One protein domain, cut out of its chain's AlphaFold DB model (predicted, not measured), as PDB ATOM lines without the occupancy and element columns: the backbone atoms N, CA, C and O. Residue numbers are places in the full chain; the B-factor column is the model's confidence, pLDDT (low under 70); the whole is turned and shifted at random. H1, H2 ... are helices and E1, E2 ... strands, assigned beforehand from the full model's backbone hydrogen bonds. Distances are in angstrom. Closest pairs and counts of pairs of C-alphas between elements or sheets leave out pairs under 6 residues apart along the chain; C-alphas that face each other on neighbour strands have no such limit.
ATOM      1  N   ALA A   8      31.986  19.716 -26.846       55.47
ATOM      2  CA  ALA A   8      31.758  18.587 -25.951       55.47
ATOM      3  C   ALA A   8      32.672  17.394 -26.235       55.47
ATOM      4  O   ALA A   8      33.106  16.691 -25.324       55.47
ATOM      5  N   PHE A   9      32.965  17.198 -27.518       57.00
ATOM      6  CA  PHE A   9      33.905  16.213 -28.002       57.00
ATOM      7  C   PHE A   9      35.313  16.490 -27.485       57.00
ATOM      8  O   PHE A   9      35.960  15.594 -26.952       57.00
ATOM      9  N   LEU A  10      35.758  17.744 -27.600       59.84
ATOM     10  CA  LEU A  10      37.088  18.186 -27.182       59.84
ATOM     11  C   LEU A  10      37.318  18.012 -25.679       59.84
ATOM     12  O   LEU A  10      38.435  17.690 -25.285       59.84
ATOM     13  N   ASP A  11      36.281  18.164 -24.858       59.69
ATOM     14  CA  ASP A  11      36.395  17.954 -23.411       59.69
ATOM     15  C   ASP A  11      36.661  16.478 -23.070       59.69
ATOM     16  O   ASP A  11      37.573  16.180 -22.306       59.69
ATOM     17  N   ILE A  12      35.966  15.536 -23.722       55.66
ATOM     18  CA  ILE A  12      36.202  14.093 -23.518       55.66
ATOM     19  C   ILE A  12      37.604  13.680 -24.005       55.66
ATOM     20  O   ILE A  12      38.250  12.824 -23.401       55.66
ATOM     21  N   VAL A  13      38.106  14.297 -25.082       56.38
ATOM     22  CA  VAL A  13      39.467  14.048 -25.595       56.38
ATOM     23  C   VAL A  13      40.546  14.513 -24.613       56.38
ATOM     24  O   VAL A  13      41.592  13.866 -24.495       56.38
ATOM     25  N   LYS A  14      40.319  15.643 -23.933       57.69
ATOM     26  CA  LYS A  14      41.260  16.192 -22.949       57.69
ATOM     27  C   LYS A  14      41.376  15.292 -21.720       57.69
ATOM     28  O   LYS A  14      42.488  15.089 -21.244       57.69
ATOM     29  N   ASP A  15      40.268  14.690 -21.294       57.72
ATOM     30  CA  ASP A  15      40.228  13.823 -20.111       57.72
ATOM     31  C   ASP A  15      40.621  12.358 -20.405       57.72
ATOM     32  O   ASP A  15      41.047  11.633 -19.508       57.72
ATOM     33  N   GLY A  16      40.509  11.899 -21.659       59.09
ATOM     34  CA  GLY A  16      40.682  10.488 -22.048       59.09
ATOM     35  C   GLY A  16      42.120   9.998 -22.291       59.09
ATOM     36  O   GLY A  16      42.332   8.806 -22.517       59.09
ATOM     37  N   GLY A  17      43.122  10.879 -22.260       59.53
ATOM     38  CA  GLY A  17      44.525  10.517 -22.493       59.53
ATOM     39  C   GLY A  17      44.882  10.114 -23.946       59.53
ATOM     40  O   GLY A  17      44.050  10.180 -24.856       59.53
ATOM     41  N   PRO A  18      46.141   9.699 -24.202       55.66
ATOM     42  CA  PRO A  18      46.696   9.571 -25.560       55.66
ATOM     43  C   PRO A  18      46.056   8.474 -26.425       55.66
ATOM     44  O   PRO A  18      45.901   8.642 -27.632       55.66
ATOM     45  N   ALA A  19      45.635   7.358 -25.821       54.25
ATOM     46  CA  ALA A  19      45.005   6.250 -26.546       54.25
ATOM     47  C   ALA A  19      43.607   6.619 -27.073       54.25
ATOM     48  O   ALA A  19      43.215   6.207 -28.168       54.25
ATOM     49  N   VAL A  20      42.871   7.440 -26.316       57.09
ATOM     50  CA  VAL A  20      41.591   8.005 -26.753       57.09
ATOM     51  C   VAL A  20      41.839   8.990 -27.894       57.09
ATOM     52  O   VAL A  20      41.178   8.893 -28.921       57.09
ATOM     53  N   GLN A  21      42.855   9.854 -27.797       55.19
ATOM     54  CA  GLN A  21      43.247  10.768 -28.881       55.19
ATOM     55  C   GLN A  21      43.593  10.046 -30.197       55.19
ATOM     56  O   GLN A  21      43.140  10.458 -31.267       55.19
ATOM     57  N   GLU A  22      44.343   8.944 -30.138       50.12
ATOM     58  CA  GLU A  22      44.754   8.199 -31.334       50.12
ATOM     59  C   GLU A  22      43.580   7.477 -32.019       50.12
ATOM     60  O   GLU A  22      43.447   7.500 -33.248       50.12
ATOM     61  N   ALA A  23      42.674   6.887 -31.236       50.12
ATOM     62  CA  ALA A  23      41.485   6.215 -31.758       50.12
ATOM     63  C   ALA A  23      40.492   7.195 -32.424       50.12
ATOM     64  O   ALA A  23      39.737   6.819 -33.324       50.12
ATOM     65  N   LEU A  24      40.526   8.463 -32.011       51.34
ATOM     66  CA  LEU A  24      39.701   9.548 -32.535       51.34
ATOM     67  C   LEU A  24      40.204  10.095 -33.869       51.34
ATOM     68  O   LEU A  24      39.417  10.234 -34.807       51.34
ATOM     69  N   LEU A  25      41.511  10.345 -33.977       48.84
ATOM     70  CA  LEU A  25      42.140  10.834 -35.208       48.84
ATOM     71  C   LEU A  25      41.921   9.862 -36.375       48.84
ATOM     72  O   LEU A  25      41.550  10.291 -37.468       48.84
ATOM     73  N   ARG A  26      42.021   8.549 -36.124       43.03
ATOM     74  CA  ARG A  26      41.768   7.501 -37.130       43.03
ATOM     75  C   ARG A  26      40.309   7.418 -37.604       43.03
ATOM     76  O   ARG A  26      40.036   6.774 -38.612       43.03
ATOM     77  N   SER A  27      39.367   8.054 -36.907       41.81
ATOM     78  CA  SER A  27      37.940   7.991 -37.237       41.81
ATOM     79  C   SER A  27      37.414   9.190 -38.034       41.81
ATOM     80  O   SER A  27      36.253   9.173 -38.457       41.81
ATOM     81  N   THR A  28      38.246  10.207 -38.267       38.94
ATOM     82  CA  THR A  28      37.885  11.413 -39.033       38.94
ATOM     83  C   THR A  28      37.588  11.137 -40.514       38.94
ATOM     84  O   THR A  28      36.939  11.949 -41.165       38.94
ATOM     85  N   GLU A  29      37.943   9.956 -41.031       38.50
ATOM     86  CA  GLU A  29      37.627   9.540 -42.407       38.50
ATOM     87  C   GLU A  29      36.367   8.661 -42.532       38.50
ATOM     88  O   GLU A  29      35.922   8.350 -43.638       38.50
ATOM     89  N   ARG A  30      35.754   8.233 -41.418       40.56
ATOM     90  CA  ARG A  30      34.625   7.290 -41.445       40.56
ATOM     91  C   ARG A  30      33.603   7.580 -40.349       40.56
ATOM     92  O   ARG A  30      33.593   6.837 -39.383       40.56
ATOM     93  N   HIS A  31      32.755   8.610 -40.507       43.19
ATOM     94  CA  HIS A  31      31.357   8.792 -40.013       43.19
ATOM     95  C   HIS A  31      30.913   8.176 -38.655       43.19
ATOM     96  O   HIS A  31      29.725   7.953 -38.408       43.19
ATOM     97  N   ARG A  32      31.842   7.819 -37.778       44.09
ATOM     98  CA  ARG A  32      31.629   6.894 -36.666       44.09
ATOM     99  C   ARG A  32      32.758   7.063 -35.666       44.09
ATOM    100  O   ARG A  32      33.412   6.103 -35.269       44.09
ATOM    101  N   ILE A  33      32.973   8.316 -35.282       48.91
ATOM    102  CA  ILE A  33      33.882   8.640 -34.193       48.91
ATOM    103  C   ILE A  33      33.432   7.842 -32.972       48.91
ATOM    104  O   ILE A  33      32.237   7.786 -32.705       48.91
ATOM    105  N   LEU A  34      34.345   7.122 -32.314       50.59
ATOM    106  CA  LEU A  34      34.043   6.203 -31.210       50.59
ATOM    107  C   LEU A  34      33.058   6.832 -30.213       50.59
ATOM    108  O   LEU A  34      33.379   7.797 -29.530       50.59
ATOM    109  N   GLY A  35      31.837   6.291 -30.170       57.03
ATOM    110  CA  GLY A  35      30.750   6.781 -29.318       57.03
ATOM    111  C   GLY A  35      29.832   7.819 -29.969       57.03
ATOM    112  O   GLY A  35      28.699   7.943 -29.547       57.03
ATOM    113  N   GLY A  36      30.229   8.512 -31.033       67.06
ATOM    114  CA  GLY A  36      29.411   9.499 -31.741       67.06
ATOM    115  C   GLY A  36      28.426   8.907 -32.761       67.06
ATOM    116  O   GLY A  36      28.773   8.018 -33.542       67.06
ATOM    117  N   LYS A  37      27.198   9.437 -32.810       80.31
ATOM    118  CA  LYS A  37      26.206   9.198 -33.876       80.31
ATOM    119  C   LYS A  37      25.710  10.527 -34.425       80.31
ATOM    120  O   LYS A  37      25.599  11.499 -33.686       80.31
ATOM    121  N   SER A  38      25.362  10.581 -35.709       83.69
ATOM    122  CA  SER A  38      24.580  11.724 -36.191       83.69
ATOM    123  C   SER A  38      23.228  11.755 -35.468       83.69
ATOM    124  O   SER A  38      22.662  10.702 -35.170       83.69
ATOM    125  N   ALA A  39      22.690  12.943 -35.197       84.88
ATOM    126  CA  ALA A  39      21.441  13.102 -34.451       84.88
ATOM    127  C   ALA A  39      20.276  12.299 -35.067       84.88
ATOM    128  O   ALA A  39      19.463  11.725 -34.349       84.88
ATOM    129  N   ARG A  40      20.238  12.171 -36.402       87.50
ATOM    130  CA  ARG A  40      19.235  11.356 -37.117       87.50
ATOM    131  C   ARG A  40      19.368   9.844 -36.896       87.50
ATOM    132  O   ARG A  40      18.450   9.101 -37.217       87.50
ATOM    133  N   MET A  41      20.529   9.384 -36.434       88.06
ATOM    134  CA  MET A  41      20.841   7.973 -36.191       88.06
ATOM    135  C   MET A  41      20.694   7.574 -34.720       88.06
ATOM    136  O   MET A  41      20.922   6.403 -34.393       88.06
ATOM    137  N   LEU A  42      20.348   8.518 -33.842       87.88
ATOM    138  CA  LEU A  42      20.054   8.221 -32.446       87.88
ATOM    139  C   LEU A  42      18.850   7.279 -32.344       87.88
ATOM    140  O   LEU A  42      17.945   7.279 -33.180       87.88
ATOM    141  N   ARG A  43      18.866   6.434 -31.318       89.75
ATOM    142  CA  ARG A  43      17.838   5.429 -31.048       89.75
ATOM    143  C   ARG A  43      17.392   5.518 -29.600       89.75
ATOM    144  O   ARG A  43      18.121   6.016 -28.747       89.75
ATOM    145  N   ARG A  44      16.205   4.979 -29.326       91.69
ATOM    146  CA  ARG A  44      15.712   4.804 -27.959       91.69
ATOM    147  C   ARG A  44      16.776   4.115 -27.094       91.69
ATOM    148  O   ARG A  44      17.314   3.088 -27.499       91.69
ATOM    149  N   GLY A  45      17.051   4.681 -25.923       87.06
ATOM    150  CA  GLY A  45      18.047   4.203 -24.965       87.06
ATOM    151  C   GLY A  45      19.439   4.824 -25.115       87.06
ATOM    152  O   GLY A  45      20.242   4.694 -24.190       87.06
ATOM    153  N   ASP A  46      19.735   5.528 -26.215       87.19
ATOM    154  CA  ASP A  46      21.013   6.230 -26.359       87.19
ATOM    155  C   ASP A  46      21.144   7.310 -25.273       87.19
ATOM    156  O   ASP A  46      20.268   8.162 -25.119       87.19
ATOM    157  N   ARG A  47      22.247   7.281 -24.516       84.75
ATOM    158  CA  ARG A  47      22.589   8.309 -23.525       84.75
ATOM    159  C   ARG A  47      23.483   9.353 -24.160       84.75
ATOM    160  O   ARG A  47      24.566   9.010 -24.619       84.75
ATOM    161  N   VAL A  48      23.055  10.606 -24.166       84.75
ATOM    162  CA  VAL A  48      23.740  11.705 -24.852       84.75
ATOM    163  C   VAL A  48      23.907  12.904 -23.932       84.75
ATOM    164  O   VAL A  48      23.110  13.094 -23.016       84.75
ATOM    165  N   ALA A  49      24.930  13.724 -24.151       82.94
ATOM    166  CA  ALA A  49      25.083  14.964 -23.394       82.94
ATOM    167  C   ALA A  49      23.996  15.977 -23.803       82.94
ATOM    168  O   ALA A  49      23.735  16.151 -24.995       82.94
ATOM    169  N   LEU A  50      23.390  16.682 -22.843       83.38
ATOM    170  CA  LEU A  50      22.336  17.669 -23.139       83.38
ATOM    171  C   LEU A  50      22.838  18.791 -24.060       83.38
ATOM    172  O   LEU A  50      22.150  19.154 -25.012       83.38
ATOM    173  N   ARG A  51      24.084  19.237 -23.870       81.00
ATOM    174  CA  ARG A  51      24.771  20.217 -24.735       81.00
ATOM    175  C   ARG A  51      24.899  19.806 -26.208       81.00
ATOM    176  O   ARG A  51      25.007  20.644 -27.108       81.00
ATOM    177  N   ASP A  52      24.890  18.501 -26.488       81.50
ATOM    178  CA  ASP A  52      24.901  18.007 -27.866       81.50
ATOM    179  C   ASP A  52      23.514  18.106 -28.515       81.50
ATOM    180  O   ASP A  52      23.431  18.190 -29.742       81.50
ATOM    181  N   LEU A  53      22.441  18.153 -27.719       84.94
ATOM    182  CA  LEU A  53      21.071  18.371 -28.185       84.94
ATOM    183  C   LEU A  53      20.704  19.859 -28.227       84.94
ATOM    184  O   LEU A  53      20.030  20.297 -29.154       84.94
ATOM    185  N   ASN A  54      21.177  20.644 -27.262       85.50
ATOM    186  CA  ASN A  54      21.000  22.088 -27.215       85.50
ATOM    187  C   ASN A  54      22.275  22.745 -26.655       85.50
ATOM    188  O   ASN A  54      22.565  22.545 -25.480       85.50
ATOM    189  N   PRO A  55      23.034  23.519 -27.458       78.38
ATOM    190  CA  PRO A  55      24.292  24.120 -27.018       78.38
ATOM    191  C   PRO A  55      24.140  25.150 -25.891       78.38
ATOM    192  O   PRO A  55      25.140  25.445 -25.248       78.38
ATOM    193  N   ASP A  56      22.931  25.665 -25.647       81.75
ATOM    194  CA  ASP A  56      22.656  26.621 -24.566       81.75
ATOM    195  C   ASP A  56      22.465  25.934 -23.198       81.75
ATOM    196  O   ASP A  56      22.274  26.604 -22.186       81.75
ATOM    197  N   LEU A  57      22.461  24.595 -23.161       80.00
ATOM    198  CA  LEU A  57      22.365  23.820 -21.926       80.00
ATOM    199  C   LEU A  57      23.758  23.434 -21.430       80.00
ATOM    200  O   LEU A  57      24.513  22.755 -22.133       80.00
ATOM    201  N   ASP A  58      24.051  23.788 -20.183       74.19
ATOM    202  CA  ASP A  58      25.295  23.420 -19.515       74.19
ATOM    203  C   ASP A  58      25.153  22.112 -18.730       74.19
ATOM    204  O   ASP A  58      24.277  21.956 -17.879       74.19
ATOM    205  N   GLY A  59      26.075  21.177 -18.982       71.56
ATOM    206  CA  GLY A  59      26.174  19.915 -18.245       71.56
ATOM    207  C   GLY A  59      24.990  18.953 -18.432       71.56
ATOM    208  O   GLY A  59      24.009  19.228 -19.115       71.56
ATOM    209  N   GLY A  60      25.106  17.762 -17.838       77.31
ATOM    210  CA  GLY A  60      24.031  16.766 -17.805       77.31
ATOM    211  C   GLY A  60      23.930  15.840 -19.024       77.31
ATOM    212  O   GLY A  60      24.536  16.041 -20.082       77.31
ATOM    213  N   THR A  61      23.151  14.774 -18.847       81.75
ATOM    214  CA  THR A  61      22.926  13.726 -19.848       81.75
ATOM    215  C   THR A  61      21.442  13.431 -19.993       81.75
ATOM    216  O   THR A  61      20.753  13.278 -18.987       81.75
ATOM    217  N   ALA A  62      20.983  13.257 -21.225       87.06
ATOM    218  CA  ALA A  62      19.641  12.809 -21.555       87.06
ATOM    219  C   ALA A  62      19.654  11.372 -22.084       87.06
ATOM    220  O   ALA A  62      20.595  10.942 -22.754       87.06
ATOM    221  N   VAL A  63      18.578  10.634 -21.817       90.19
ATOM    222  CA  VAL A  63      18.303   9.343 -22.461       90.19
ATOM    223  C   VAL A  63      17.301   9.588 -23.577       90.19
ATOM    224  O   VAL A  63      16.208  10.088 -23.317       90.19
ATOM    225  N   VAL A  64      17.652   9.218 -24.806       91.88
ATOM    226  CA  VAL A  64      16.756   9.315 -25.959       91.88
ATOM    227  C   VAL A  64      15.592   8.346 -25.774       91.88
ATOM    228  O   VAL A  64      15.786   7.143 -25.598       91.88
ATOM    229  N   GLU A  65      14.370   8.852 -25.853       94.69
ATOM    230  CA  GLU A  65      13.151   8.051 -25.897       94.69
ATOM    231  C   GLU A  65      12.718   7.806 -27.344       94.69
ATOM    232  O   GLU A  65      12.463   6.667 -27.743       94.69
ATOM    233  N   GLN A  66      12.681   8.868 -28.150       94.38
ATOM    234  CA  GLN A  66      12.214   8.806 -29.530       94.38
ATOM    235  C   GLN A  66      12.948   9.823 -30.403       94.38
ATOM    236  O   GLN A  66      13.195  10.955 -29.998       94.38
ATOM    237  N   VAL A  67      13.237   9.438 -31.646       92.62
ATOM    238  CA  VAL A  67      13.671  10.359 -32.701       92.62
ATOM    239  C   VAL A  67      12.591  10.369 -33.770       92.62
ATOM    240  O   VAL A  67      12.263   9.323 -34.332       92.62
ATOM    241  N   ARG A  68      11.989  11.531 -34.022       91.56
ATOM    242  CA  ARG A  68      10.953  11.671 -35.052       91.56
ATOM    243  C   ARG A  68      11.582  11.858 -36.438       91.56
ATOM    244  O   ARG A  68      12.720  12.330 -36.524       91.56
ATOM    245  N   PRO A  69      10.847  11.527 -37.520       83.06
ATOM    246  CA  PRO A  69      11.291  11.783 -38.886       83.06
ATOM    247  C   PRO A  69      11.743  13.232 -39.077       83.06
ATOM    248  O   PRO A  69      11.173  14.155 -38.493       83.06
ATOM    249  N   SER A  70      12.780  13.427 -39.889       80.50
ATOM    250  CA  SER A  70      13.332  14.755 -40.139       80.50
ATOM    251  C   SER A  70      12.340  15.646 -40.878       80.50
ATOM    252  O   SER A  70      11.781  15.237 -41.896       80.50
ATOM    253  N   VAL A  71      12.219  16.893 -40.432       82.38
ATOM    254  CA  VAL A  71      11.603  17.975 -41.204       82.38
ATOM    255  C   VAL A  71      12.748  18.819 -41.760       82.38
ATOM    256  O   VAL A  71      13.489  19.451 -41.004       82.38
ATOM    257  N   GLY A  72      12.965  18.763 -43.076       86.62
ATOM    258  CA  GLY A  72      14.132  19.377 -43.712       86.62
ATOM    259  C   GLY A  72      15.452  18.799 -43.185       86.62
ATOM    260  O   GLY A  72      15.669  17.589 -43.207       86.62
ATOM    261  N   SER A  73      16.350  19.662 -42.698       85.00
ATOM    262  CA  SER A  73      17.650  19.252 -42.143       85.00
ATOM    263  C   SER A  73      17.633  18.952 -40.640       85.00
ATOM    264  O   SER A  73      18.685  18.643 -40.078       85.00
ATOM    265  N   THR A  74      16.491  19.090 -39.968       88.38
ATOM    266  CA  THR A  74      16.361  18.962 -38.507       88.38
ATOM    267  C   THR A  74      15.571  17.722 -38.109       88.38
ATOM    268  O   THR A  74      14.652  17.311 -38.813       88.38
ATOM    269  N   VAL A  75      15.925  17.132 -36.970       91.38
ATOM    270  CA  VAL A  75      15.219  16.020 -36.321       91.38
ATOM    271  C   VAL A  75      14.723  16.464 -34.951       91.38
ATOM    272  O   VAL A  75      15.356  17.300 -34.304       91.38
ATOM    273  N   HIS A  76      13.594  15.905 -34.516       93.38
ATOM    274  CA  HIS A  76      13.093  16.114 -33.159       93.38
ATOM    275  C   HIS A  76      13.503  14.921 -32.306       93.38
ATOM    276  O   HIS A  76      13.186  13.778 -32.651       93.38
ATOM    277  N   ILE A  77      14.180  15.195 -31.197       93.50
ATOM    278  CA  ILE A  77      14.621  14.191 -30.233       93.50
ATOM    279  C   ILE A  77      13.829  14.400 -28.949       93.50
ATOM    280  O   ILE A  77      13.872  15.480 -28.371       93.50
ATOM    281  N   LEU A  78      13.106  13.366 -28.536       94.00
ATOM    282  CA  LEU A  78      12.397  13.300 -27.263       94.00
ATOM    283  C   LEU A  78      13.249  12.525 -26.264       94.00
ATOM    284  O   LEU A  78      13.789  11.466 -26.609       94.00
ATOM    285  N   THR A  79      13.369  13.049 -25.051       92.38
ATOM    286  CA  THR A  79      14.090  12.416 -23.943       92.38
ATOM    287  C   THR A  79      13.105  11.767 -22.974       92.38
ATOM    288  O   THR A  79      11.954  12.183 -22.877       92.38
ATOM    289  N   VAL A  80      13.564  10.778 -22.201       88.69
ATOM    290  CA  VAL A  80      12.752  10.133 -21.145       88.69
ATOM    291  C   VAL A  80      12.269  11.138 -20.079       88.69
ATOM    292  O   VAL A  80      11.280  10.883 -19.402       88.69
ATOM    293  N   GLY A  81      12.929  12.296 -19.946       84.69
ATOM    294  CA  GLY A  81      12.497  13.391 -19.069       84.69
ATOM    295  C   GLY A  81      11.301  14.195 -19.598       84.69
ATOM    296  O   GLY A  81      10.845  15.109 -18.918       84.69
ATOM    297  N   GLY A  82      10.792  13.877 -20.794       86.19
ATOM    298  CA  GLY A  82       9.716  14.615 -21.461       86.19
ATOM    299  C   GLY A  82      10.193  15.848 -22.236       86.19
ATOM    300  O   GLY A  82       9.372  16.608 -22.747       86.19
ATOM    301  N   GLU A  83      11.506  16.058 -22.347       89.06
ATOM    302  CA  GLU A  83      12.084  17.197 -23.059       89.06
ATOM    303  C   GLU A  83      12.125  16.915 -24.564       89.06
ATOM    304  O   GLU A  83      12.383  15.790 -25.004       89.06
ATOM    305  N   ALA A  84      11.895  17.949 -25.372       90.81
ATOM    306  CA  ALA A  84      11.957  17.871 -26.825       90.81
ATOM    307  C   ALA A  84      13.025  18.828 -27.363       90.81
ATOM    308  O   ALA A  84      12.958  20.035 -27.134       90.81
ATOM    309  N   HIS A  85      13.973  18.299 -28.134       91.56
ATOM    310  CA  HIS A  85      15.064  19.071 -28.726       91.56
ATOM    311  C   HIS A  85      15.001  19.053 -30.253       91.56
ATOM    312  O   HIS A  85      14.826  18.004 -30.879       91.56
ATOM    313  N   LEU A  86      15.193  20.229 -30.851       92.12
ATOM    314  CA  LEU A  86      15.329  20.427 -32.290       92.12
ATOM    315  C   LEU A  86      16.807  20.437 -32.667       92.12
ATOM    316  O   LEU A  86      17.532  21.371 -32.336       92.12
ATOM    317  N   VAL A  87      17.253  19.410 -33.388       88.94
ATOM    318  CA  VAL A  87      18.681  19.211 -33.659       88.94
ATOM    319  C   VAL A  87      18.917  19.060 -35.153       88.94
ATOM    320  O   VAL A  87      18.183  18.354 -35.843       88.94
ATOM    321  N   ARG A  88      19.967  19.693 -35.695       86.56
ATOM    322  CA  ARG A  88      20.397  19.410 -37.075       86.56
ATOM    323  C   ARG A  88      20.726  17.926 -37.197       86.56
ATOM    324  O   ARG A  88      21.580  17.419 -36.482       86.56
ATOM    325  N   GLY A  89      20.102  17.230 -38.142       81.81
ATOM    326  CA  GLY A  89      20.242  15.783 -38.296       81.81
ATOM    327  C   GLY A  89      21.658  15.325 -38.654       81.81
ATOM    328  O   GLY A  89      21.953  14.144 -38.512       81.81
ATOM    329  N   SER A  90      22.515  16.220 -39.160       79.62
ATOM    330  CA  SER A  90      23.944  15.971 -39.408       79.62
ATOM    331  C   SER A  90      24.843  16.270 -38.205       79.62
ATOM    332  O   SER A  90      26.032  15.987 -38.267       79.62
ATOM    333  N   ARG A  91      24.313  16.847 -37.120       81.50
ATOM    334  CA  ARG A  91      25.094  17.115 -35.911       81.50
ATOM    335  C   ARG A  91      25.557  15.792 -35.317       81.50
ATOM    336  O   ARG A  91      24.739  14.891 -35.130       81.50
ATOM    337  N   LEU A  92      26.849  15.688 -35.038       78.31
ATOM    338  CA  LEU A  92      27.422  14.545 -34.347       78.31
ATOM    339  C   LEU A  92      27.170  14.695 -32.843       78.31
ATOM    340  O   LEU A  92      27.455  15.741 -32.267       78.31
ATOM    341  N   VAL A  93      26.607  13.656 -32.238       77.62
ATOM    342  CA  VAL A  93      26.215  13.588 -30.830       77.62
ATOM    343  C   VAL A  93      26.969  12.439 -30.181       77.62
ATOM    344  O   VAL A  93      26.956  11.327 -30.711       77.62
ATOM    345  N   LEU A  94      27.611  12.688 -29.042       75.44
ATOM    346  CA  LEU A  94      28.300  11.653 -28.281       75.44
ATOM    347  C   LEU A  94      27.287  10.783 -27.539       75.44
ATOM    348  O   LEU A  94      26.512  11.265 -26.719       75.44
ATOM    349  N   VAL A  95      27.316   9.486 -27.825       75.00
ATOM    350  CA  VAL A  95      26.540   8.452 -27.146       75.00
ATOM    351  C   VAL A  95      27.441   7.756 -26.133       75.00
ATOM    352  O   VAL A  95      28.344   6.993 -26.490       75.00
ATOM    353  N   ALA A  96      27.182   8.003 -24.853       69.06
ATOM    354  CA  ALA A  96      27.820   7.276 -23.771       69.06
ATOM    355  C   ALA A  96      27.342   5.818 -23.796       69.06
ATOM    356  O   ALA A  96      26.140   5.542 -23.729       69.06
ATOM    357  N   ARG A  97      28.278   4.867 -23.866       60.41
ATOM    358  CA  ARG A  97      27.960   3.473 -23.547       60.41
ATOM    359  C   ARG A  97      27.804   3.398 -22.033       60.41
ATOM    360  O   ARG A  97      28.776   3.580 -21.306       60.41
TER     361      ARG A  97
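Overview. This is residues 8 to 97 of the 102 residues of an uncharacterized protein of Arthrobacter sp. ZXY-2 (UniProt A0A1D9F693). Look first for one antiparallel sheet of six short strands, curled like part of a barrel but not closed, with the small helix H3 packed on it near E5 and E6. To one side the helices H1 and H2 make a V-shaped arm; the first residues of H1 graze the sheet beside E6, H2 lies off the sheet, and residues 14 to 19 stick out. The printed part has 90 residues, with elements in the order H1 H2 E1 E2 H3 E3 E4 E5 E6, and the sheet runs E1 E6 E2 E3 E4 E5. The class is mixed, helices and strands; the whole is compact, with a radius of gyration of the C-alphas of 13.1 A and spans of 37 by 26 by 22 A.

Along the chain. Find C-alpha 8 at (31.758, 18.587, -25.951); from there H1 runs to residue 15, 11.3 A long. H2, residues 17 to 25, follows and is 12.9 A long. Next come E1, residues 36 to 38, E2, residues 47 to 49, and H3, residues 50 to 53. Find C-alpha 61 at (22.926, 13.726, -19.848), where E3 begins; it runs 16.2 A to residue 67. E4, residues 74 to 79, is 16.1 A long, and E5, residues 84 to 88, is 13.4 A. E6, residues 92 to 96, is 12.8 A long and ends at C-alpha 96, (27.820, 7.276, -23.771).

Arrangement. The sheet is strongly twisted, with E1 and E5 as edge strands. E1 and E6 are antiparallel: look for N 37 and O 93 at 2.8 A. E6 pairs with E1 over residues 92 to 94 and with E2 over 95 to 96, where N 96 and O 47 are 2.8 A apart. Between E2 and E3, N 48 and O 62 are 2.9 A apart. E3, E4 and E5 form a meander, each strand the antiparallel neighbour of the one before, in two hairpins; N 78 and O 66 are 2.8 A apart, and so are N 75 and O 87. H3 is on the sheet at a height of 5.5 A, over none of the strands; its closest C-alphas to E6 are Asp 52 and Val 93, 5.5 A. H1 only grazes the sheet, and it is close to but not clearly touching H2, at a steep tilt of 39 degrees, opposite ways; their closest C-alphas, Val 13 and Gln 21, are 6.0 A apart. Every O i to N i+4 pair is within hydrogen-bond range in H1 and H2; H3 is too short for such a pair.

Size, cuts and confidence. The two C-alphas farthest apart, Pro 18 and Val 71, are 39.3 A apart. The printed part has no cut and no long link. Mean pLDDT of the printed part is 74.3; residues 8 to 36 and 96 to 97 are under 70.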